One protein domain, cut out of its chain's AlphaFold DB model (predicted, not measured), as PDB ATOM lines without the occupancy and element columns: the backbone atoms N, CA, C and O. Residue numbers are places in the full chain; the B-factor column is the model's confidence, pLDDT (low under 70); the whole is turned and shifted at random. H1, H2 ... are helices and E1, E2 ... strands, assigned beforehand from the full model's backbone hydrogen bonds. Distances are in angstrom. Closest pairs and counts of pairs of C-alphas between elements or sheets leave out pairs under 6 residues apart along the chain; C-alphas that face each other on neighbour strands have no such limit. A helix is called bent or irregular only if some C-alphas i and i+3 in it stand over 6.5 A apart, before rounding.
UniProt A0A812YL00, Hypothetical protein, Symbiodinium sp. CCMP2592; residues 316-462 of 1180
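Overview. This is residues 316 to 462 of the 1180 residues of the protein "Hypothetical protein" of Symbiodinium sp. CCMP2592 (UniProt A0A812YL00). The domain is a sandwich of two twisted sheets face to face, one of seven strands and one of five, with the longer strands running along the longest axis. One short helix, H1, lies at one edge of the sandwich, where the chain passes from E11 in the five-stranded sheet to E12 in the other. The printed part has 147 residues with twelve named strands and one named helix, in the order E1 to E11, H1, E12, and its class is mostly strand. Both sheets are antiparallel throughout, in the orders E6 - E5 - E4 - E3 - E2 - E1 - E12 and E7 - E8 - E9 - E10 - E11. The whole is compact, with a radius of gyration of the C-alphas of 15.2 A, yet elongated, spanning 50 by 31 by 24 A.

Arrangement. E1 (residues 316 to 327), E2 (335 to 346), E3 (351 to 359), E4 (367 to 372), E5 (378 to 382) and E6 (385 to 388) form a meander, each strand the antiparallel neighbour of the one before. Within hydrogen-bond range are, for instance, N 322 and O 339 of E1 and E2, 2.8 A, and N 357 and O 369 of E3 and E4, 2.8 A. E7 (395 to 401), E8 (406 to 415), E9 (418 to 425), E10 (428 to 440) and E11 (443 to 449) form a second meander; N 421 of E9 and O 433 of E10 are 2.8 A apart. E8 bends by 61 degrees at residue 409. The facing parts of the two sheets are 9.7 A apart centre to centre, and their strands stand at 16 degrees. Between the sheets, the closest C-alphas of E3 and E11 are those of Ala 352 and Ile 444, 5.1 A apart. H1 (453 to 458) is on the seven-stranded sheet at a height of 6.9 A, over none of its strands, and only grazes the other sheet with residues 453 to 456. H1 is irregular, but only just: C-alphas 454 and 457 are 6.6 A apart; 0 of its 2 O i to N i+4 pairs and 2 of its 3 O i to N i+3 pairs are within hydrogen-bond range. E12 (459 to 461) is an edge strand, antiparallel to E1, with N 321 and O 460 2.7 A apart.

Along the chain. E1 begins at C-alpha 316 (-10.327, -12.931, -36.142) and is 29.8 A long; E2 measures 36.6 A and E10 35.8 A. E7 begins at C-alpha 395 (5.548, -20.780, -17.329), and E12 ends at C-alpha 461 (-4.513, -1.095, -33.057).

Size, cuts and confidence. The two C-alphas farthest apart, those of Thr 331 and Pro 348, are 51.1 A apart. The printed part has no cut, and no link is long. The mean pLDDT of the printed part is 73.7; 51 residues are under 70, among them 390 to 406.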
ATOM      1  N   THR A 316     -11.527 -13.209 -36.937       66.00
ATOM      2  CA  THR A 316     -10.327 -12.931 -36.142       66.00
ATOM      3  C   THR A 316      -9.871 -11.504 -36.407       66.00
ATOM      4  O   THR A 316      -9.505 -11.167 -37.533       66.00
ATOM      5  N   PHE A 317      -9.879 -10.678 -35.369       64.12
ATOM      6  CA  PHE A 317      -9.535  -9.261 -35.415       64.12
ATOM      7  C   PHE A 317      -8.218  -9.023 -34.670       64.12
ATOM      8  O   PHE A 317      -7.921  -9.713 -33.694       64.12
ATOM      9  N   SER A 318      -7.409  -8.068 -35.133       72.31
ATOM     10  CA  SER A 318      -6.229  -7.619 -34.386       72.31
ATOM     11  C   SER A 318      -6.678  -6.634 -33.313       72.31
ATOM     12  O   SER A 318      -7.292  -5.619 -33.630       72.31
ATOM     13  N   VAL A 319      -6.387  -6.965 -32.057       67.81
ATOM     14  CA  VAL A 319      -6.678  -6.123 -30.892       67.81
ATOM     15  C   VAL A 319      -5.597  -5.047 -30.776       67.81
ATOM     16  O   VAL A 319      -5.904  -3.857 -30.722       67.81
ATOM     17  N   PHE A 320      -4.327  -5.465 -30.836       80.25
ATOM     18  CA  PHE A 320      -3.179  -4.568 -30.946       80.25
ATOM     19  C   PHE A 320      -2.004  -5.192 -31.708       80.25
ATOM     20  O   PHE A 320      -1.868  -6.416 -31.810       80.25
ATOM     21  N   HIS A 321      -1.118  -4.315 -32.170       81.94
ATOM     22  CA  HIS A 321       0.202  -4.577 -32.717       81.94
ATOM     23  C   HIS A 321       1.196  -3.619 -32.043       81.94
ATOM     24  O   HIS A 321       1.159  -2.417 -32.263       81.94
ATOM     25  N   TYR A 322       2.067  -4.147 -31.187       83.06
ATOM     26  CA  TYR A 322       3.147  -3.399 -30.547       83.06
ATOM     27  C   TYR A 322       4.443  -3.627 -31.331       83.06
ATOM     28  O   TYR A 322       4.930  -4.759 -31.372       83.06
ATOM     29  N   ALA A 323       4.993  -2.594 -31.968       84.25
ATOM     30  CA  ALA A 323       6.131  -2.738 -32.873       84.25
ATOM     31  C   ALA A 323       7.078  -1.531 -32.890       84.25
ATOM     32  O   ALA A 323       6.702  -0.386 -32.652       84.25
ATOM     33  N   GLY A 324       8.338  -1.795 -33.237       78.50
ATOM     34  CA  GLY A 324       9.329  -0.757 -33.545       78.50
ATOM     35  C   GLY A 324      10.165  -0.270 -32.360       78.50
ATOM     36  O   GLY A 324      11.176   0.400 -32.590       78.50
ATOM     37  N   GLN A 325       9.822  -0.655 -31.125       83.81
ATOM     38  CA  GLN A 325      10.678  -0.423 -29.961       83.81
ATOM     39  C   GLN A 325      12.003  -1.187 -30.117       83.81
ATOM     40  O   GLN A 325      12.021  -2.362 -30.505       83.81
ATOM     41  N   LYS A 326      13.114  -0.497 -29.841       83.81
ATOM     42  CA  LYS A 326      14.484  -0.988 -30.034       83.81
ATOM     43  C   LYS A 326      15.128  -1.322 -28.695       83.81
ATOM     44  O   LYS A 326      15.097  -0.516 -27.772       83.81
ATOM     45  N   LEU A 327      15.728  -2.504 -28.620       78.50
ATOM     46  CA  LEU A 327      16.440  -3.026 -27.462       78.50
ATOM     47  C   LEU A 327      17.942  -3.158 -27.767       78.50
ATOM     48  O   LEU A 327      18.305  -3.466 -28.911       78.50
ATOM     49  N   PRO A 328      18.816  -3.016 -26.756       69.19
ATOM     50  CA  PRO A 328      20.234  -3.337 -26.885       69.19
ATOM     51  C   PRO A 328      20.423  -4.820 -27.220       69.19
ATOM     52  O   PRO A 328      19.738  -5.682 -26.670       69.19
ATOM     53  N   HIS A 329      21.370  -5.134 -28.105       70.69
ATOM     54  CA  HIS A 329      21.690  -6.512 -28.485       70.69
ATOM     55  C   HIS A 329      23.206  -6.676 -28.659       70.69
ATOM     56  O   HIS A 329      23.799  -5.857 -29.361       70.69
ATOM     57  N   PRO A 330      23.854  -7.724 -28.107       60.31
ATOM     58  CA  PRO A 330      25.321  -7.825 -28.126       60.31
ATOM     59  C   PRO A 330      25.938  -7.858 -29.534       60.31
ATOM     60  O   PRO A 330      27.029  -7.346 -29.750       60.31
ATOM     61  N   THR A 331      25.232  -8.455 -30.499       58.81
ATOM     62  CA  THR A 331      25.741  -8.725 -31.860       58.81
ATOM     63  C   THR A 331      25.069  -7.915 -32.976       58.81
ATOM     64  O   THR A 331      25.481  -8.006 -34.132       58.81
ATOM     65  N   LYS A 332      24.016  -7.137 -32.684       61.31
ATOM     66  CA  LYS A 332      23.206  -6.421 -33.693       61.31
ATOM     67  C   LYS A 332      22.948  -4.996 -33.220       61.31
ATOM     68  O   LYS A 332      22.614  -4.791 -32.064       61.31
ATOM     69  N   LYS A 333      23.051  -4.005 -34.119       55.97
ATOM     70  CA  LYS A 333      22.990  -2.571 -33.756       55.97
ATOM     71  C   LYS A 333      21.747  -2.150 -32.956       55.97
ATOM     72  O   LYS A 333      21.817  -1.122 -32.302       55.97
ATOM     73  N   ASN A 334      20.634  -2.878 -33.066       65.31
ATOM     74  CA  ASN A 334      19.470  -2.864 -32.170       65.31
ATOM     75  C   ASN A 334      18.617  -4.114 -32.465       65.31
ATOM     76  O   ASN A 334      18.504  -4.504 -33.630       65.31
ATOM     77  N   ALA A 335      17.979  -4.700 -31.454       70.06
ATOM     78  CA  ALA A 335      16.922  -5.700 -31.626       70.06
ATOM     79  C   ALA A 335      15.535  -5.035 -31.608       70.06
ATOM     80  O   ALA A 335      15.335  -4.080 -30.871       70.06
ATOM     81  N   THR A 336      14.572  -5.509 -32.402       82.38
ATOM     82  CA  THR A 336      13.229  -4.897 -32.488       82.38
ATOM     83  C   THR A 336      12.140  -5.810 -31.939       82.38
ATOM     84  O   THR A 336      12.025  -6.959 -32.386       82.38
ATOM     85  N   VAL A 337      11.315  -5.272 -31.038       84.31
ATOM     86  CA  VAL A 337      10.107  -5.935 -30.524       84.31
ATOM     87  C   VAL A 337       8.988  -5.875 -31.568       84.31
ATOM     88  O   VAL A 337       8.804  -4.847 -32.225       84.31
ATOM     89  N   ASP A 338       8.261  -6.982 -31.719       85.94
ATOM     90  CA  ASP A 338       7.059  -7.108 -32.552       85.94
ATOM     91  C   ASP A 338       6.096  -8.105 -31.878       85.94
ATOM     92  O   ASP A 338       6.315  -9.319 -31.919       85.94
ATOM     93  N   TRP A 339       5.061  -7.598 -31.204       88.38
ATOM     94  CA  TRP A 339       4.031  -8.390 -30.525       88.38
ATOM     95  C   TRP A 339       2.649  -8.085 -31.100       88.38
ATOM     96  O   TRP A 339       2.275  -6.926 -31.264       88.38
ATOM     97  N   GLN A 340       1.855  -9.119 -31.363       86.44
ATOM     98  CA  GLN A 340       0.524  -8.987 -31.958       86.44
ATOM     99  C   GLN A 340      -0.496  -9.790 -31.154       86.44
ATOM    100  O   GLN A 340      -0.306 -10.990 -30.949       86.44
ATOM    101  N   LEU A 341      -1.587  -9.150 -30.730       82.69
ATOM    102  CA  LEU A 341      -2.728  -9.834 -30.124       82.69
ATOM    103  C   LEU A 341      -3.890  -9.887 -31.111       82.69
ATOM    104  O   LEU A 341      -4.320  -8.866 -31.654       82.69
ATOM    105  N   TYR A 342      -4.432 -11.084 -31.284       77.69
ATOM    106  CA  TYR A 342      -5.628 -11.348 -32.063       77.69
ATOM    107  C   TYR A 342      -6.724 -11.934 -31.176       77.69
ATOM    108  O   TYR A 342      -6.446 -12.735 -30.284       77.69
ATOM    109  N   SER A 343      -7.972 -11.576 -31.459       76.25
ATOM    110  CA  SER A 343      -9.154 -12.170 -30.836       76.25
ATOM    111  C   SER A 343     -10.106 -12.674 -31.914       76.25
ATOM    112  O   SER A 343     -10.388 -11.970 -32.886       76.25
ATOM    113  N   HIS A 344     -10.581 -13.907 -31.761       74.50
ATOM    114  CA  HIS A 344     -11.585 -14.518 -32.618       74.50
ATOM    115  C   HIS A 344     -12.959 -14.396 -31.961       74.50
ATOM    116  O   HIS A 344     -13.189 -15.015 -30.925       74.50
ATOM    117  N   TYR A 345     -13.871 -13.633 -32.559       67.75
ATOM    118  CA  TYR A 345     -15.236 -13.442 -32.063       67.75
ATOM    119  C   TYR A 345     -16.230 -14.343 -32.799       67.75
ATOM    120  O   TYR A 345     -16.114 -14.552 -34.011       67.75
ATOM    121  N   GLY A 346     -17.218 -14.858 -32.063       60.31
ATOM    122  CA  GLY A 346     -18.321 -15.640 -32.615       60.31
ATOM    123  C   GLY A 346     -19.167 -16.343 -31.552       60.31
ATOM    124  O   GLY A 346     -19.086 -16.036 -30.366       60.31
ATOM    125  N   GLY A 347     -19.977 -17.312 -31.983       57.09
ATOM    126  CA  GLY A 347     -20.952 -17.991 -31.120       57.09
ATOM    127  C   GLY A 347     -22.246 -17.181 -30.922       57.09
ATOM    128  O   GLY A 347     -22.341 -16.053 -31.402       57.09
ATOM    129  N   PRO A 348     -23.261 -17.742 -30.238       45.91
ATOM    130  CA  PRO A 348     -24.601 -17.145 -30.152       45.91
ATOM    131  C   PRO A 348     -24.643 -15.782 -29.440       45.91
ATOM    132  O   PRO A 348     -25.534 -14.984 -29.710       45.91
ATOM    133  N   PHE A 349     -23.663 -15.497 -28.576       49.72
ATOM    134  CA  PHE A 349     -23.556 -14.245 -27.818       49.72
ATOM    135  C   PHE A 349     -22.490 -13.275 -28.362       49.72
ATOM    136  O   PHE A 349     -22.206 -12.273 -27.715       49.72
ATOM    137  N   TRP A 350     -21.888 -13.565 -29.525       58.97
ATOM    138  CA  TRP A 350     -20.879 -12.717 -30.191       58.97
ATOM    139  C   TRP A 350     -19.673 -12.319 -29.318       58.97
ATOM    140  O   TRP A 350     -19.034 -11.292 -29.531       58.97
ATOM    141  N   THR A 351     -19.333 -13.156 -28.341       66.00
ATOM    142  CA  THR A 351     -18.182 -13.007 -27.443       66.00
ATOM    143  C   THR A 351     -16.888 -13.504 -28.102       66.00
ATOM    144  O   THR A 351     -16.912 -14.196 -29.126       66.00
ATOM    145  N   ALA A 352     -15.727 -13.173 -27.525       70.62
ATOM    146  CA  ALA A 352     -14.464 -13.749 -27.981       70.62
ATOM    147  C   ALA A 352     -14.429 -15.254 -27.652       70.62
ATOM    148  O   ALA A 352     -14.546 -15.650 -26.497       70.62
ATOM    149  N   GLN A 353     -14.266 -16.095 -28.666       77.88
ATOM    150  CA  GLN A 353     -14.160 -17.555 -28.556       77.88
ATOM    151  C   GLN A 353     -12.702 -18.038 -28.549       77.88
ATOM    152  O   GLN A 353     -12.423 -19.172 -28.166       77.88
ATOM    153  N   GLY A 354     -11.761 -17.186 -28.963       80.50
ATOM    154  CA  GLY A 354     -10.332 -17.480 -28.906       80.50
ATOM    155  C   GLY A 354      -9.480 -16.219 -28.820       80.50
ATOM    156  O   GLY A 354      -9.853 -15.176 -29.355       80.50
ATOM    157  N   VAL A 355      -8.328 -16.321 -28.165       83.12
ATOM    158  CA  VAL A 355      -7.318 -15.263 -28.052       83.12
ATOM    159  C   VAL A 355      -5.970 -15.843 -28.456       83.12
ATOM    160  O   VAL A 355      -5.572 -16.878 -27.930       83.12
ATOM    161  N   LEU A 356      -5.265 -15.175 -29.368       86.62
ATOM    162  CA  LEU A 356      -3.956 -15.583 -29.874       86.62
ATOM    163  C   LEU A 356      -2.965 -14.421 -29.744       86.62
ATOM    164  O   LEU A 356      -3.037 -13.442 -30.488       86.62
ATOM    165  N   LEU A 357      -2.020 -14.549 -28.816       87.62
ATOM    166  CA  LEU A 357      -0.888 -13.640 -28.647       87.62
ATOM    167  C   LEU A 357       0.333 -14.207 -29.381       87.62
ATOM    168  O   LEU A 357       0.714 -15.355 -29.160       87.62
ATOM    169  N   VAL A 358       0.967 -13.405 -30.236       86.75
ATOM    170  CA  VAL A 358       2.101 -13.810 -31.077       86.75
ATOM    171  C   VAL A 358       3.293 -12.891 -30.845       86.75
ATOM    172  O   VAL A 358       3.159 -11.671 -30.888       86.75
ATOM    173  N   ASP A 359       4.473 -13.484 -30.671       86.12
ATOM    174  CA  ASP A 359       5.756 -12.788 -30.708       86.12
ATOM    175  C   ASP A 359       6.433 -13.023 -32.064       86.12
ATOM    176  O   ASP A 359       6.670 -14.165 -32.478       86.12
ATOM    177  N   ARG A 360       6.743 -11.933 -32.762       84.25
ATOM    178  CA  ARG A 360       7.457 -11.904 -34.042       84.25
ATOM    179  C   ARG A 360       8.766 -11.118 -33.962       84.25
ATOM    180  O   ARG A 360       9.364 -10.833 -35.004       84.25
ATOM    181  N   SER A 361       9.215 -10.786 -32.750       80.88
ATOM    182  CA  SER A 361      10.420  -9.994 -32.506       80.88
ATOM    183  C   SER A 361      11.612 -10.554 -33.285       80.88
ATOM    184  O   SER A 361      11.765 -11.767 -33.470       80.88
ATOM    185  N   MET A 362      12.449  -9.658 -33.808       75.56
ATOM    186  CA  MET A 362      13.502 -10.000 -34.776       75.56
ATOM    187  C   MET A 362      12.986 -10.639 -36.090       75.56
ATOM    188  O   MET A 362      13.683 -11.451 -36.698       75.56
ATOM    189  N   GLY A 363      11.772 -10.297 -36.540       63.38
ATOM    190  CA  GLY A 363      11.298 -10.493 -37.921       63.38
ATOM    191  C   GLY A 363      10.694 -11.858 -38.285       63.38
ATOM    192  O   GLY A 363      10.320 -12.068 -39.438       63.38
ATOM    193  N   SER A 364      10.560 -12.797 -37.346       66.69
ATOM    194  CA  SER A 364       9.920 -14.100 -37.596       66.69
ATOM    195  C   SER A 364       9.192 -14.614 -36.355       66.69
ATOM    196  O   SER A 364       9.508 -14.209 -35.243       66.69
ATOM    197  N   MET A 365       8.179 -15.473 -36.533       68.12
ATOM    198  CA  MET A 365       7.360 -15.984 -35.423       68.12
ATOM    199  C   MET A 365       8.225 -16.794 -34.446       68.12
ATOM    200  O   MET A 365       8.722 -17.863 -34.800       68.12
ATOM    201  N   ARG A 366       8.400 -16.279 -33.225       74.56
ATOM    202  CA  ARG A 366       9.262 -16.864 -32.188       74.56
ATOM    203  C   ARG A 366       8.478 -17.776 -31.254       74.56
ATOM    204  O   ARG A 366       8.855 -18.929 -31.044       74.56
ATOM    205  N   GLN A 367       7.368 -17.260 -30.738       79.56
ATOM    206  CA  GLN A 367       6.515 -17.913 -29.751       79.56
ATOM    207  C   GLN A 367       5.072 -17.419 -29.887       79.56
ATOM    208  O   GLN A 367       4.823 -16.342 -30.431       79.56
ATOM    209  N   ALA A 368       4.116 -18.215 -29.413       83.69
ATOM    210  CA  ALA A 368       2.720 -17.799 -29.309       83.69
ATOM    211  C   ALA A 368       2.025 -18.439 -28.104       83.69
ATOM    212  O   ALA A 368       2.403 -19.528 -27.663       83.69
ATOM    213  N   LEU A 369       0.993 -17.759 -27.613       86.44
ATOM    214  CA  LEU A 369       0.057 -18.232 -26.599       86.44
ATOM    215  C   LEU A 369      -1.361 -18.185 -27.167       86.44
ATOM    216  O   LEU A 369      -1.758 -17.173 -27.741       86.44
ATOM    217  N   GLU A 370      -2.111 -19.266 -26.992       88.44
ATOM    218  CA  GLU A 370      -3.508 -19.388 -27.406       88.44
ATOM    219  C   GLU A 370      -4.383 -19.787 -26.214       88.44
ATOM    220  O   GLU A 370      -3.984 -20.621 -25.402       88.44
ATOM    221  N   LEU A 371      -5.569 -19.192 -26.117       85.81
ATOM    222  CA  LEU A 371      -6.627 -19.545 -25.171       85.81
ATOM    223  C   LEU A 371      -7.935 -19.679 -25.948       85.81
ATOM    224  O   LEU A 371      -8.248 -18.803 -26.754       85.81
ATOM    225  N   THR A 372      -8.718 -20.726 -25.684       82.94
ATOM    226  CA  THR A 372     -10.044 -20.909 -26.296       82.94
ATOM    227  C   THR A 372     -11.136 -20.991 -25.237       82.94
ATOM    228  O   THR A 372     -10.893 -21.439 -24.119       82.94
ATOM    229  N   SER A 373     -12.358 -20.584 -25.585       80.19
ATOM    230  CA  SER A 373     -13.531 -20.708 -24.706       80.19
ATOM    231  C   SER A 373     -13.935 -22.161 -24.427       80.19
ATOM    232  O   SER A 373     -14.663 -22.414 -23.474       80.19
ATOM    233  N   LYS A 374     -13.480 -23.124 -25.243       78.38
ATOM    234  CA  LYS A 374     -13.927 -24.525 -25.188       78.38
ATOM    235  C   LYS A 374     -13.375 -25.296 -23.994       78.38
ATOM    236  O   LYS A 374     -14.081 -26.119 -23.426       78.38
ATOM    237  N   ASP A 375     -12.111 -25.056 -23.671       79.69
ATOM    238  CA  ASP A 375     -11.358 -25.734 -22.614       79.69
ATOM    239  C   ASP A 375     -10.820 -24.763 -21.554       79.69
ATOM    240  O   ASP A 375     -10.413 -25.199 -20.479       79.69
ATOM    241  N   CYS A 376     -10.827 -23.454 -21.836       83.12
ATOM    242  CA  CYS A 376     -10.265 -22.403 -20.988       83.12
ATOM    243  C   CYS A 376      -8.819 -22.662 -20.532       83.12
ATOM    244  O   CYS A 376      -8.370 -22.132 -19.515       83.12
ATOM    245  N   GLN A 377      -8.071 -23.432 -21.324       85.50
ATOM    246  CA  GLN A 377      -6.694 -23.813 -21.055       85.50
ATOM    247  C   GLN A 377      -5.753 -23.015 -21.964       85.50
ATOM    248  O   GLN A 377      -5.927 -22.965 -23.180       85.50
ATOM    249  N   TRP A 378      -4.712 -22.411 -21.387       85.69
ATOM    250  CA  TRP A 378      -3.653 -21.787 -22.182       85.69
ATOM    251  C   TRP A 378      -2.785 -22.853 -22.856       85.69
ATOM    252  O   TRP A 378      -2.267 -23.760 -22.196       85.69
ATOM    253  N   TYR A 379      -2.559 -22.695 -24.156       84.69
ATOM    254  CA  TYR A 379      -1.615 -23.465 -24.955       84.69
ATOM    255  C   TYR A 379      -0.454 -22.577 -25.387       84.69
ATOM    256  O   TYR A 379      -0.637 -21.432 -25.792       84.69
ATOM    257  N   LYS A 380       0.762 -23.123 -25.332       84.81
ATOM    258  CA  LYS A 380       1.983 -22.463 -25.794       84.81
ATOM    259  C   LYS A 380       2.547 -23.124 -27.040       84.81
ATOM    260  O   LYS A 380       2.628 -24.354 -27.114       84.81
ATOM    261  N   LYS A 381       3.010 -22.298 -27.976       79.00
ATOM    262  CA  LYS A 381       3.770 -22.710 -29.156       79.00
ATOM    263  C   LYS A 381       5.219 -22.266 -29.026       79.00
ATOM    264  O   LYS A 381       5.503 -21.070 -29.046       79.00
ATOM    265  N   ALA A 382       6.125 -23.235 -28.961       64.31
ATOM    266  CA  ALA A 382       7.561 -23.019 -29.094       64.31
ATOM    267  C   ALA A 382       8.031 -23.765 -30.352       64.31
ATOM    268  O   ALA A 382       8.019 -24.994 -30.407       64.31
ATOM    269  N   GLY A 383       8.380 -23.029 -31.410       64.06
ATOM    270  CA  GLY A 383       8.669 -23.624 -32.717       64.06
ATOM    271  C   GLY A 383       7.414 -24.167 -33.422       64.06
ATOM    272  O   GLY A 383       6.493 -23.410 -33.732       64.06
ATOM    273  N   LYS A 384       7.392 -25.467 -33.749       58.50
ATOM    274  CA  LYS A 384       6.322 -26.085 -34.565       58.50
ATOM    275  C   LYS A 384       5.195 -26.743 -33.758       58.50
ATOM    276  O   LYS A 384       4.110 -26.907 -34.309       58.50
ATOM    277  N   THR A 385       5.421 -27.091 -32.494       65.81
ATOM    278  CA  THR A 385       4.493 -27.868 -31.655       65.81
ATOM    279  C   THR A 385       3.769 -27.001 -30.624       65.81
ATOM    280  O   THR A 385       4.346 -26.075 -30.055       65.81
ATOM    281  N   TRP A 386       2.499 -27.329 -30.380       81.38
ATOM    282  CA  TRP A 386       1.674 -26.760 -29.312       81.38
ATOM    283  C   TRP A 386       1.681 -27.681 -28.086       81.38
ATOM    284  O   TRP A 386       1.722 -28.901 -28.227       81.38
ATOM    285  N   SER A 387       1.633 -27.106 -26.884       80.88
ATOM    286  CA  SER A 387       1.566 -27.849 -25.615       80.88
ATOM    287  C   SER A 387       0.788 -27.061 -24.554       80.88
ATOM    288  O   SER A 387       0.848 -25.830 -24.578       80.88
ATOM    289  N   PRO A 388       0.060 -27.711 -23.630       82.81
ATOM    290  CA  PRO A 388      -0.673 -27.010 -22.578       82.81
ATOM    291  C   PRO A 388       0.277 -26.383 -21.545       82.81
ATOM    292  O   PRO A 388       1.323 -26.937 -21.197       82.81
ATOM    293  N   VAL A 389      -0.107 -25.216 -21.034       78.50
ATOM    294  CA  VAL A 389       0.576 -24.505 -19.948       78.50
ATOM    295  C   VAL A 389       0.122 -25.095 -18.610       78.50
ATOM    296  O   VAL A 389      -1.022 -24.906 -18.200       78.50
ATOM    297  N   LYS A 390       1.001 -25.841 -17.928       67.44
ATOM    298  CA  LYS A 390       0.665 -26.512 -16.662       67.44
ATOM    299  C   LYS A 390       0.367 -25.492 -15.557       67.44
ATOM    300  O   LYS A 390       1.198 -24.627 -15.273       67.44
ATOM    301  N   SER A 391      -0.793 -25.626 -14.913       54.34
ATOM    302  CA  SER A 391      -1.164 -24.801 -13.758       54.34
ATOM    303  C   SER A 391      -0.179 -24.999 -12.594       54.34
ATOM    304  O   SER A 391       0.363 -26.087 -12.407       54.34
ATOM    305  N   GLY A 392       0.084 -23.933 -11.832       52.12
ATOM    306  CA  GLY A 392       0.994 -23.940 -10.677       52.12
ATOM    307  C   GLY A 392       2.488 -23.728 -10.975       52.12
ATOM    308  O   GLY A 392       3.240 -23.436 -10.049       52.12
ATOM    309  N   GLN A 393       2.943 -23.794 -12.232       50.19
ATOM    310  CA  GLN A 393       4.314 -23.409 -12.607       50.19
ATOM    311  C   GLN A 393       4.323 -22.069 -13.352       50.19
ATOM    312  O   GLN A 393       3.646 -21.933 -14.376       50.19
ATOM    313  N   ARG A 394       5.143 -21.103 -12.889       48.69
ATOM    314  CA  ARG A 394       5.460 -19.879 -13.651       48.69
ATOM    315  C   ARG A 394       6.049 -20.287 -14.995       48.69
ATOM    316  O   ARG A 394       7.211 -20.672 -15.101       48.69
ATOM    317  N   SER A 395       5.209 -20.254 -16.018       53.12
ATOM    318  CA  SER A 395       5.548 -20.780 -17.329       53.12
ATOM    319  C   SER A 395       6.151 -19.655 -18.150       53.12
ATOM    320  O   SER A 395       5.440 -18.880 -18.783       53.12
ATOM    321  N   LEU A 396       7.477 -19.557 -18.081       57.19
ATOM    322  CA  LEU A 396       8.258 -18.555 -18.791       57.19
ATOM    323  C   LEU A 396       8.383 -18.953 -20.264       57.19
ATOM    324  O   LEU A 396       9.010 -19.956 -20.612       57.19
ATOM    325  N   LEU A 397       7.756 -18.166 -21.134       63.34
ATOM    326  CA  LEU A 397       7.991 -18.185 -22.572       63.34
ATOM    327  C   LEU A 397       8.966 -17.064 -22.900       63.34
ATOM    328  O   LEU A 397       8.574 -15.937 -23.198       63.34
ATOM    329  N   THR A 398      10.248 -17.368 -22.742       62.81
ATOM    330  CA  THR A 398      11.350 -16.442 -22.993       62.81
ATOM    331  C   THR A 398      11.918 -16.705 -24.382       62.81
ATOM    332  O   THR A 398      12.397 -17.806 -24.658       62.81
ATOM    333  N   TYR A 399      11.907 -15.697 -25.255       67.81
ATOM    334  CA  TYR A 399      12.674 -15.751 -26.492       67.81
ATOM    335  C   TYR A 399      14.123 -15.342 -26.206       67.81
ATOM    336  O   TYR A 399      14.429 -14.164 -25.992       67.81
ATOM    337  N   THR A 400      15.005 -16.339 -26.215       63.09
ATOM    338  CA  THR A 400      16.460 -16.169 -26.235       63.09
ATOM    339  C   THR A 400      16.953 -16.194 -27.676       63.09
ATOM    340  O   THR A 400      16.669 -17.135 -28.424       63.09
ATOM    341  N   ASP A 401      17.680 -15.154 -28.080       63.69
ATOM    342  CA  ASP A 401      18.305 -15.101 -29.395       63.69
ATOM    343  C   ASP A 401      19.494 -16.070 -29.469       63.69
ATOM    344  O   ASP A 401      20.435 -15.992 -28.683       63.69
ATOM    345  N   LYS A 402      19.452 -16.994 -30.434       62.72
ATOM    346  CA  LYS A 402      20.414 -18.105 -30.535       62.72
ATOM    347  C   LYS A 402      21.836 -17.689 -30.922       62.72
ATOM    348  O   LYS A 402      22.741 -18.502 -30.782       62.72
ATOM    349  N   GLU A 403      22.032 -16.480 -31.447       62.25
ATOM    350  CA  GLU A 403      23.354 -15.981 -31.855       62.25
ATOM    351  C   GLU A 403      24.075 -15.237 -30.722       62.25
ATOM    352  O   GLU A 403      25.277 -15.005 -30.811       62.25
ATOM    353  N   SER A 404      23.352 -14.842 -29.671       63.53
ATOM    354  CA  SER A 404      23.864 -14.015 -28.567       63.53
ATOM    355  C   SER A 404      23.569 -14.573 -27.170       63.53
ATOM    356  O   SER A 404      23.890 -13.920 -26.178       63.53
ATOM    357  N   ASP A 405      22.892 -15.725 -27.096       66.44
ATOM    358  CA  ASP A 405      22.321 -16.360 -25.894       66.44
ATOM    359  C   ASP A 405      21.576 -15.384 -24.955       66.44
ATOM    360  O   ASP A 405      21.462 -15.560 -23.742       66.44
ATOM    361  N   THR A 406      21.052 -14.298 -25.532       67.62
ATOM    362  CA  THR A 406      20.453 -13.192 -24.789       67.62
ATOM    363  C   THR A 406      18.936 -13.269 -24.887       67.62
ATOM    364  O   THR A 406      18.353 -13.202 -25.968       67.62
ATOM    365  N   ALA A 407      18.277 -13.402 -23.737       71.31
ATOM    366  CA  ALA A 407      16.827 -13.281 -23.616       71.31
ATOM    367  C   ALA A 407      16.370 -11.839 -23.892       71.31
ATOM    368  O   ALA A 407      16.880 -10.921 -23.252       71.31
ATOM    369  N   LEU A 408      15.422 -11.644 -24.817       76.31
ATOM    370  CA  LEU A 408      14.989 -10.315 -25.289       76.31
ATOM    371  C   LEU A 408      13.539  -9.991 -24.931       76.31
ATOM    372  O   LEU A 408      13.249  -8.900 -24.442       76.31
ATOM    373  N   THR A 409      12.632 -10.935 -25.170       83.50
ATOM    374  CA  THR A 409      11.192 -10.798 -24.926       83.50
ATOM    375  C   THR A 409      10.677 -12.002 -24.154       83.50
ATOM    376  O   THR A 409      11.198 -13.114 -24.276       83.50
ATOM    377  N   MET A 410       9.667 -11.788 -23.316       83.62
ATOM    378  CA  MET A 410       9.138 -12.828 -22.446       83.62
ATOM    379  C   MET A 410       7.638 -12.676 -22.226       83.62
ATOM    380  O   MET A 410       7.171 -11.600 -21.861       83.62
ATOM    381  N   PHE A 411       6.894 -13.767 -22.393       87.31
ATOM    382  CA  PHE A 411       5.515 -13.886 -21.927       87.31
ATOM    383  C   PHE A 411       5.528 -14.699 -20.625       87.31
ATOM    384  O   PHE A 411       5.707 -15.917 -20.630       87.31
ATOM    385  N   GLU A 412       5.392 -14.017 -19.489       84.56
ATOM    386  CA  GLU A 412       5.291 -14.634 -18.165       84.56
ATOM    387  C   GLU A 412       3.820 -14.960 -17.876       84.56
ATOM    388  O   GLU A 412       3.023 -14.072 -17.572       84.56
ATOM    389  N   HIS A 413       3.442 -16.238 -17.969       80.44
ATOM    390  CA  HIS A 413       2.149 -16.706 -17.466       80.44
ATOM    391  C   HIS A 413       2.216 -16.799 -15.936       80.44
ATOM    392  O   HIS A 413       2.795 -17.743 -15.385       80.44
ATOM    393  N   VAL A 414       1.646 -15.797 -15.260       79.00
ATOM    394  CA  VAL A 414       1.664 -15.666 -13.794       79.00
ATOM    395  C   VAL A 414       0.648 -16.624 -13.172       79.00
ATOM    396  O   VAL A 414       0.967 -17.335 -12.224       79.00
ATOM    397  N   HIS A 415      -0.562 -16.662 -13.733       75.44
ATOM    398  CA  HIS A 415      -1.620 -17.634 -13.451       75.44
ATOM    399  C   HIS A 415      -2.633 -17.636 -14.609       75.44
ATOM    400  O   HIS A 415      -2.584 -16.761 -15.471       75.44
ATOM    401  N   GLU A 416      -3.587 -18.572 -14.594       71.56
ATOM    402  CA  GLU A 416      -4.647 -18.776 -15.610       71.56
ATOM    403  C   GLU A 416      -5.336 -17.501 -16.145       71.56
ATOM    404  O   GLU A 416      -5.769 -17.453 -17.298       71.56
ATOM    405  N   LYS A 417      -5.423 -16.456 -15.314       80.44
ATOM    406  CA  LYS A 417      -6.112 -15.193 -15.606       80.44
ATOM    407  C   LYS A 417      -5.166 -14.018 -15.898       80.44
ATOM    408  O   LYS A 417      -5.659 -12.905 -16.057       80.44
ATOM    409  N   LYS A 418      -3.838 -14.214 -15.927       85.94
ATOM    410  CA  LYS A 418      -2.851 -13.122 -16.049       85.94
ATOM    411  C   LYS A 418      -1.547 -13.543 -16.735       85.94
ATOM    412  O   LYS A 418      -0.769 -14.339 -16.205       85.94
ATOM    413  N   ILE A 419      -1.263 -12.900 -17.865       87.00
ATOM    414  CA  ILE A 419       0.004 -12.956 -18.598       87.00
ATOM    415  C   ILE A 419       0.651 -11.569 -18.568       87.00
ATOM    416  O   ILE A 419      -0.014 -10.559 -18.802       87.00
ATOM    417  N   VAL A 420       1.956 -11.511 -18.316       86.94
ATOM    418  CA  VAL A 420       2.742 -10.276 -18.392       86.94
ATOM    419  C   VAL A 420       3.757 -10.383 -19.523       86.94
ATOM    420  O   VAL A 420       4.538 -11.331 -19.583       86.94
ATOM    421  N   LEU A 421       3.746  -9.405 -20.425       89.12
ATOM    422  CA  LEU A 421       4.683  -9.272 -21.528       89.12
ATOM    423  C   LEU A 421       5.822  -8.353 -21.079       89.12
ATOM    424  O   LEU A 421       5.593  -7.210 -20.663       89.12
ATOM    425  N   LYS A 422       7.050  -8.861 -21.154       88.62
ATOM    426  CA  LYS A 422       8.265  -8.194 -20.680       88.62
ATOM    427  C   LYS A 422       9.294  -8.114 -21.792       88.62
ATOM    428  O   LYS A 422       9.435  -9.050 -22.579       88.62
ATOM    429  N   MET A 423      10.045  -7.021 -21.817       86.44
ATOM    430  CA  MET A 423      11.206  -6.857 -22.693       86.44
ATOM    431  C   MET A 423      12.452  -6.530 -21.873       86.44
ATOM    432  O   MET A 423      12.358  -5.934 -20.798       86.44
ATOM    433  N   ARG A 424      13.623  -6.958 -22.348       81.50
ATOM    434  CA  ARG A 424      14.896  -6.725 -21.664       81.50
ATOM    435  C   ARG A 424      15.513  -5.408 -22.125       81.50
ATOM    436  O   ARG A 424      15.863  -5.243 -23.288       81.50
ATOM    437  N   THR A 425      15.641  -4.484 -21.185       79.31
ATOM    438  CA  THR A 425      16.278  -3.171 -21.333       79.31
ATOM    439  C   THR A 425      17.691  -3.190 -20.736       79.31
ATOM    440  O   THR A 425      18.087  -4.179 -20.115       79.31
ATOM    441  N   GLU A 426      18.451  -2.100 -20.891       73.62
ATOM    442  CA  GLU A 426      19.801  -1.951 -20.308       73.62
ATOM    443  C   GLU A 426      19.811  -2.134 -18.782       73.62
ATOM    444  O   GLU A 426      20.754  -2.693 -18.230       73.62
ATOM    445  N   THR A 427      18.729  -1.737 -18.106       72.12
ATOM    446  CA  THR A 427      18.563  -1.827 -16.647       72.12
ATOM    447  C   THR A 427      17.882  -3.120 -16.178       72.12
ATOM    448  O   THR A 427      17.630  -3.280 -14.985       72.12
ATOM    449  N   GLY A 428      17.597  -4.067 -17.084       79.75
ATOM    450  CA  GLY A 428      16.963  -5.353 -16.772       79.75
ATOM    451  C   GLY A 428      15.598  -5.557 -17.439       79.75
ATOM    452  O   GLY A 428      15.272  -4.931 -18.449       79.75
ATOM    453  N   TRP A 429      14.800  -6.486 -16.910       82.56
ATOM    454  CA  TRP A 429      13.459  -6.777 -17.432       82.56
ATOM    455  C   TRP A 429      12.464  -5.666 -17.085       82.56
ATOM    456  O   TRP A 429      12.308  -5.319 -15.918       82.56
ATOM    457  N   LYS A 430      11.753  -5.166 -18.101       84.25
ATOM    458  CA  LYS A 430      10.696  -4.160 -17.976       84.25
ATOM    459  C   LYS A 430       9.331  -4.769 -18.302       84.25
ATOM    460  O   LYS A 430       9.102  -5.244 -19.420       84.25
ATOM    461  N   ASP A 431       8.415  -4.718 -17.342       84.88
ATOM    462  CA  ASP A 431       7.010  -5.098 -17.518       84.88
ATOM    463  C   ASP A 431       6.330  -4.063 -18.431       84.88
ATOM    464  O   ASP A 431       6.256  -2.883 -18.099       84.88
ATOM    465  N   THR A 432       5.898  -4.489 -19.621       81.94
ATOM    466  CA  THR A 432       5.517  -3.574 -20.719       81.94
ATOM    467  C   THR A 432       4.014  -3.578 -20.987       81.94
ATOM    468  O   THR A 432       3.400  -2.528 -21.148       81.94
ATOM    469  N   LEU A 433       3.405  -4.765 -21.000       82.88
ATOM    470  CA  LEU A 433       1.972  -4.978 -21.220       82.88
ATOM    471  C   LEU A 433       1.498  -6.099 -20.291       82.88
ATOM    472  O   LEU A 433       2.172  -7.115 -20.141       82.88
ATOM    473  N   VAL A 434       0.326  -5.942 -19.683       80.38
ATOM    474  CA  VAL A 434      -0.299  -6.965 -18.834       80.38
ATOM    475  C   VAL A 434      -1.644  -7.344 -19.438       80.38
ATOM    476  O   VAL A 434      -2.544  -6.510 -19.508       80.38
ATOM    477  N   LEU A 435      -1.778  -8.599 -19.860       84.00
ATOM    478  CA  LEU A 435      -3.010  -9.187 -20.376       84.00
ATOM    479  C   LEU A 435      -3.673 -10.004 -19.262       84.00
ATOM    480  O   LEU A 435      -3.153 -11.036 -18.845       84.00
ATOM    481  N   ASN A 436      -4.832  -9.555 -18.788       80.44
ATOM    482  CA  ASN A 436      -5.669 -10.310 -17.861       80.44
ATOM    483  C   ASN A 436      -6.851 -10.911 -18.634       80.44
ATOM    484  O   ASN A 436      -7.444 -10.234 -19.472       80.44
ATOM    485  N   THR A 437      -7.213 -12.159 -18.356       81.25
ATOM    486  CA  THR A 437      -8.283 -12.883 -19.061       81.25
ATOM    487  C   THR A 437      -9.205 -13.597 -18.087       81.25
ATOM    488  O   THR A 437      -8.751 -14.192 -17.117       81.25
ATOM    489  N   VAL A 438     -10.503 -13.602 -18.372       80.06
ATOM    490  CA  VAL A 438     -11.503 -14.416 -17.673       80.06
ATOM    491  C   VAL A 438     -12.214 -15.253 -18.725       80.06
ATOM    492  O   VAL A 438     -12.980 -14.724 -19.527       80.06
ATOM    493  N   CYS A 439     -11.931 -16.552 -18.742       78.56
ATOM    494  CA  CYS A 439     -12.530 -17.493 -19.679       78.56
ATOM    495  C   CYS A 439     -13.718 -18.224 -19.047       78.56
ATOM    496  O   CYS A 439     -13.667 -18.605 -17.876       78.56
ATOM    497  N   LYS A 440     -14.776 -18.416 -19.834       78.12
ATOM    498  CA  LYS A 440     -15.931 -19.270 -19.544       78.12
ATOM    499  C   LYS A 440     -16.320 -20.033 -20.825       78.12
ATOM    500  O   LYS A 440     -16.017 -19.547 -21.916       78.12
ATOM    501  N   PRO A 441     -17.077 -21.144 -20.731       71.38
ATOM    502  CA  PRO A 441     -17.598 -21.861 -21.904       71.38
ATOM    503  C   PRO A 441     -18.391 -20.991 -22.896       71.38
ATOM    504  O   PRO A 441     -18.436 -21.284 -24.086       71.38
ATOM    505  N   SER A 442     -19.000 -19.898 -22.421       59.12
ATOM    506  CA  SER A 442     -19.743 -18.930 -23.235       59.12
ATOM    507  C   SER A 442     -18.884 -17.822 -23.865       59.12
ATOM    508  O   SER A 442     -19.405 -17.041 -24.665       59.12
ATOM    509  N   GLY A 443     -17.589 -17.723 -23.541       73.81
ATOM    510  CA  GLY A 443     -16.673 -16.730 -24.109       73.81
ATOM    511  C   GLY A 443     -15.535 -16.291 -23.179       73.81
ATOM    512  O   GLY A 443     -15.495 -16.605 -21.990       73.81
ATOM    513  N   ILE A 444     -14.605 -15.526 -23.746       75.12
ATOM    514  CA  ILE A 444     -13.423 -14.969 -23.091       75.12
ATOM    515  C   ILE A 444     -13.600 -13.456 -22.946       75.12
ATOM    516  O   ILE A 444     -13.738 -12.740 -23.935       75.12
ATOM    517  N   ASN A 445     -13.507 -12.953 -21.718       76.25
ATOM    518  CA  ASN A 445     -13.309 -11.530 -21.452       76.25
ATOM    519  C   ASN A 445     -11.809 -11.263 -21.287       76.25
ATOM    520  O   ASN A 445     -11.109 -12.056 -20.654       76.25
ATOM    521  N   MET A 446     -11.301 -10.156 -21.831       71.75
ATOM    522  CA  MET A 446      -9.880  -9.804 -21.742       71.75
ATOM    523  C   MET A 446      -9.667  -8.318 -21.453       71.75
ATOM    524  O   MET A 446     -10.453  -7.475 -21.872       71.75
ATOM    525  N   ARG A 447      -8.581  -8.023 -20.741       71.38
ATOM    526  CA  ARG A 447      -8.148  -6.703 -20.280       71.38
ATOM    527  C   ARG A 447      -6.679  -6.542 -20.589       71.38
ATOM    528  O   ARG A 447      -5.890  -7.397 -20.195       71.38
ATOM    529  N   ILE A 448      -6.304  -5.424 -21.183       72.25
ATOM    530  CA  ILE A 448      -4.904  -5.034 -21.333       72.25
ATOM    531  C   ILE A 448      -4.657  -3.835 -20.419       72.25
ATOM    532  O   ILE A 448      -5.576  -3.079 -20.126       72.25
ATOM    533  N   SER A 449      -3.436  -3.693 -19.919       70.19
ATOM    534  CA  SER A 449      -2.974  -2.492 -19.219       70.19
ATOM    535  C   SER A 449      -1.468  -2.335 -19.416       70.19
ATOM    536  O   SER A 449      -0.739  -3.326 -19.308       70.19
ATOM    537  N   MET A 450      -0.997  -1.117 -19.678       72.19
ATOM    538  CA  MET A 450       0.430  -0.795 -19.805       72.19
ATOM    539  C   MET A 450       0.946  -0.168 -18.500       72.19
ATOM    540  O   MET A 450       0.400   0.853 -18.091       72.19
ATOM    541  N   PRO A 451       1.975  -0.735 -17.835       70.19
ATOM    542  CA  PRO A 451       2.566  -0.130 -16.637       70.19
ATOM    543  C   PRO A 451       3.310   1.186 -16.911       70.19
ATOM    544  O   PRO A 451       3.406   2.025 -16.023       70.19
ATOM    545  N   ASP A 452       3.824   1.367 -18.131       69.44
ATOM    546  CA  ASP A 452       4.474   2.598 -18.590       69.44
ATOM    547  C   ASP A 452       3.775   3.124 -19.851       69.44
ATOM    548  O   ASP A 452       3.854   2.532 -20.932       69.44
ATOM    549  N   MET A 453       3.100   4.266 -19.709       59.44
ATOM    550  CA  MET A 453       2.365   4.917 -20.793       59.44
ATOM    551  C   MET A 453       3.284   5.497 -21.881       59.44
ATOM    552  O   MET A 453       2.828   5.692 -23.007       59.44
ATOM    553  N   GLY A 454       4.572   5.728 -21.604       60.81
ATOM    554  CA  GLY A 454       5.541   6.218 -22.589       60.81
ATOM    555  C   GLY A 454       5.835   5.220 -23.717       60.81
ATOM    556  O   GLY A 454       6.219   5.622 -24.817       60.81
ATOM    557  N   GLU A 455       5.597   3.926 -23.481       68.06
ATOM    558  CA  GLU A 455       5.729   2.867 -24.490       68.06
ATOM    559  C   GLU A 455       4.524   2.806 -25.450       68.06
ATOM    560  O   GLU A 455       4.616   2.202 -26.518       68.06
ATOM    561  N   SER A 456       3.398   3.460 -25.132       62.56
ATOM    562  CA  SER A 456       2.182   3.433 -25.968       62.56
ATOM    563  C   SER A 456       2.383   3.991 -27.383       62.56
ATOM    564  O   SER A 456       1.685   3.591 -28.309       62.56
ATOM    565  N   ARG A 457       3.409   4.828 -27.593       66.06
ATOM    566  CA  ARG A 457       3.846   5.320 -28.914       66.06
ATOM    567  C   ARG A 457       4.278   4.223 -29.901       66.06
ATOM    568  O   ARG A 457       4.453   4.514 -31.078       66.06
ATOM    569  N   PHE A 458       4.507   3.000 -29.417       70.50
ATOM    570  CA  PHE A 458       4.841   1.819 -30.220       70.50
ATOM    571  C   PHE A 458       3.637   0.884 -30.431       70.50
ATOM    572  O   PHE A 458       3.795  -0.188 -31.010       70.50
ATOM    573  N   LEU A 459       2.450   1.258 -29.941       69.00
ATOM    574  CA  LEU A 459       1.219   0.478 -30.029       69.00
ATOM    575  C   LEU A 459       0.327   1.017 -31.160       69.00
ATOM    576  O   LEU A 459      -0.151   2.146 -31.106       69.00
ATOM    577  N   GLU A 460       0.050   0.184 -32.158       58.81
ATOM    578  CA  GLU A 460      -0.960   0.420 -33.194       58.81
ATOM    579  C   GLU A 460      -2.118  -0.578 -33.007       58.81
ATOM    580  O   GLU A 460      -1.902  -1.731 -32.640       58.81
ATOM    581  N   GLY A 461      -3.373  -0.184 -33.239       55.75
ATOM    582  CA  GLY A 461      -4.513  -1.095 -33.057       55.75
ATOM    583  C   GLY A 461      -5.844  -0.392 -32.821       55.75
ATOM    584  O   GLY A 461      -6.002   0.778 -33.157       55.75
ATOM    585  N   GLN A 462      -6.806  -1.114 -32.240       49.41
ATOM    586  CA  GLN A 462      -8.117  -0.567 -31.847       49.41
ATOM    587  C   GLN A 462      -8.130   0.007 -30.415       49.41
ATOM    588  O   GLN A 462      -9.197   0.272 -29.872       49.41
TER     589      GLN A 462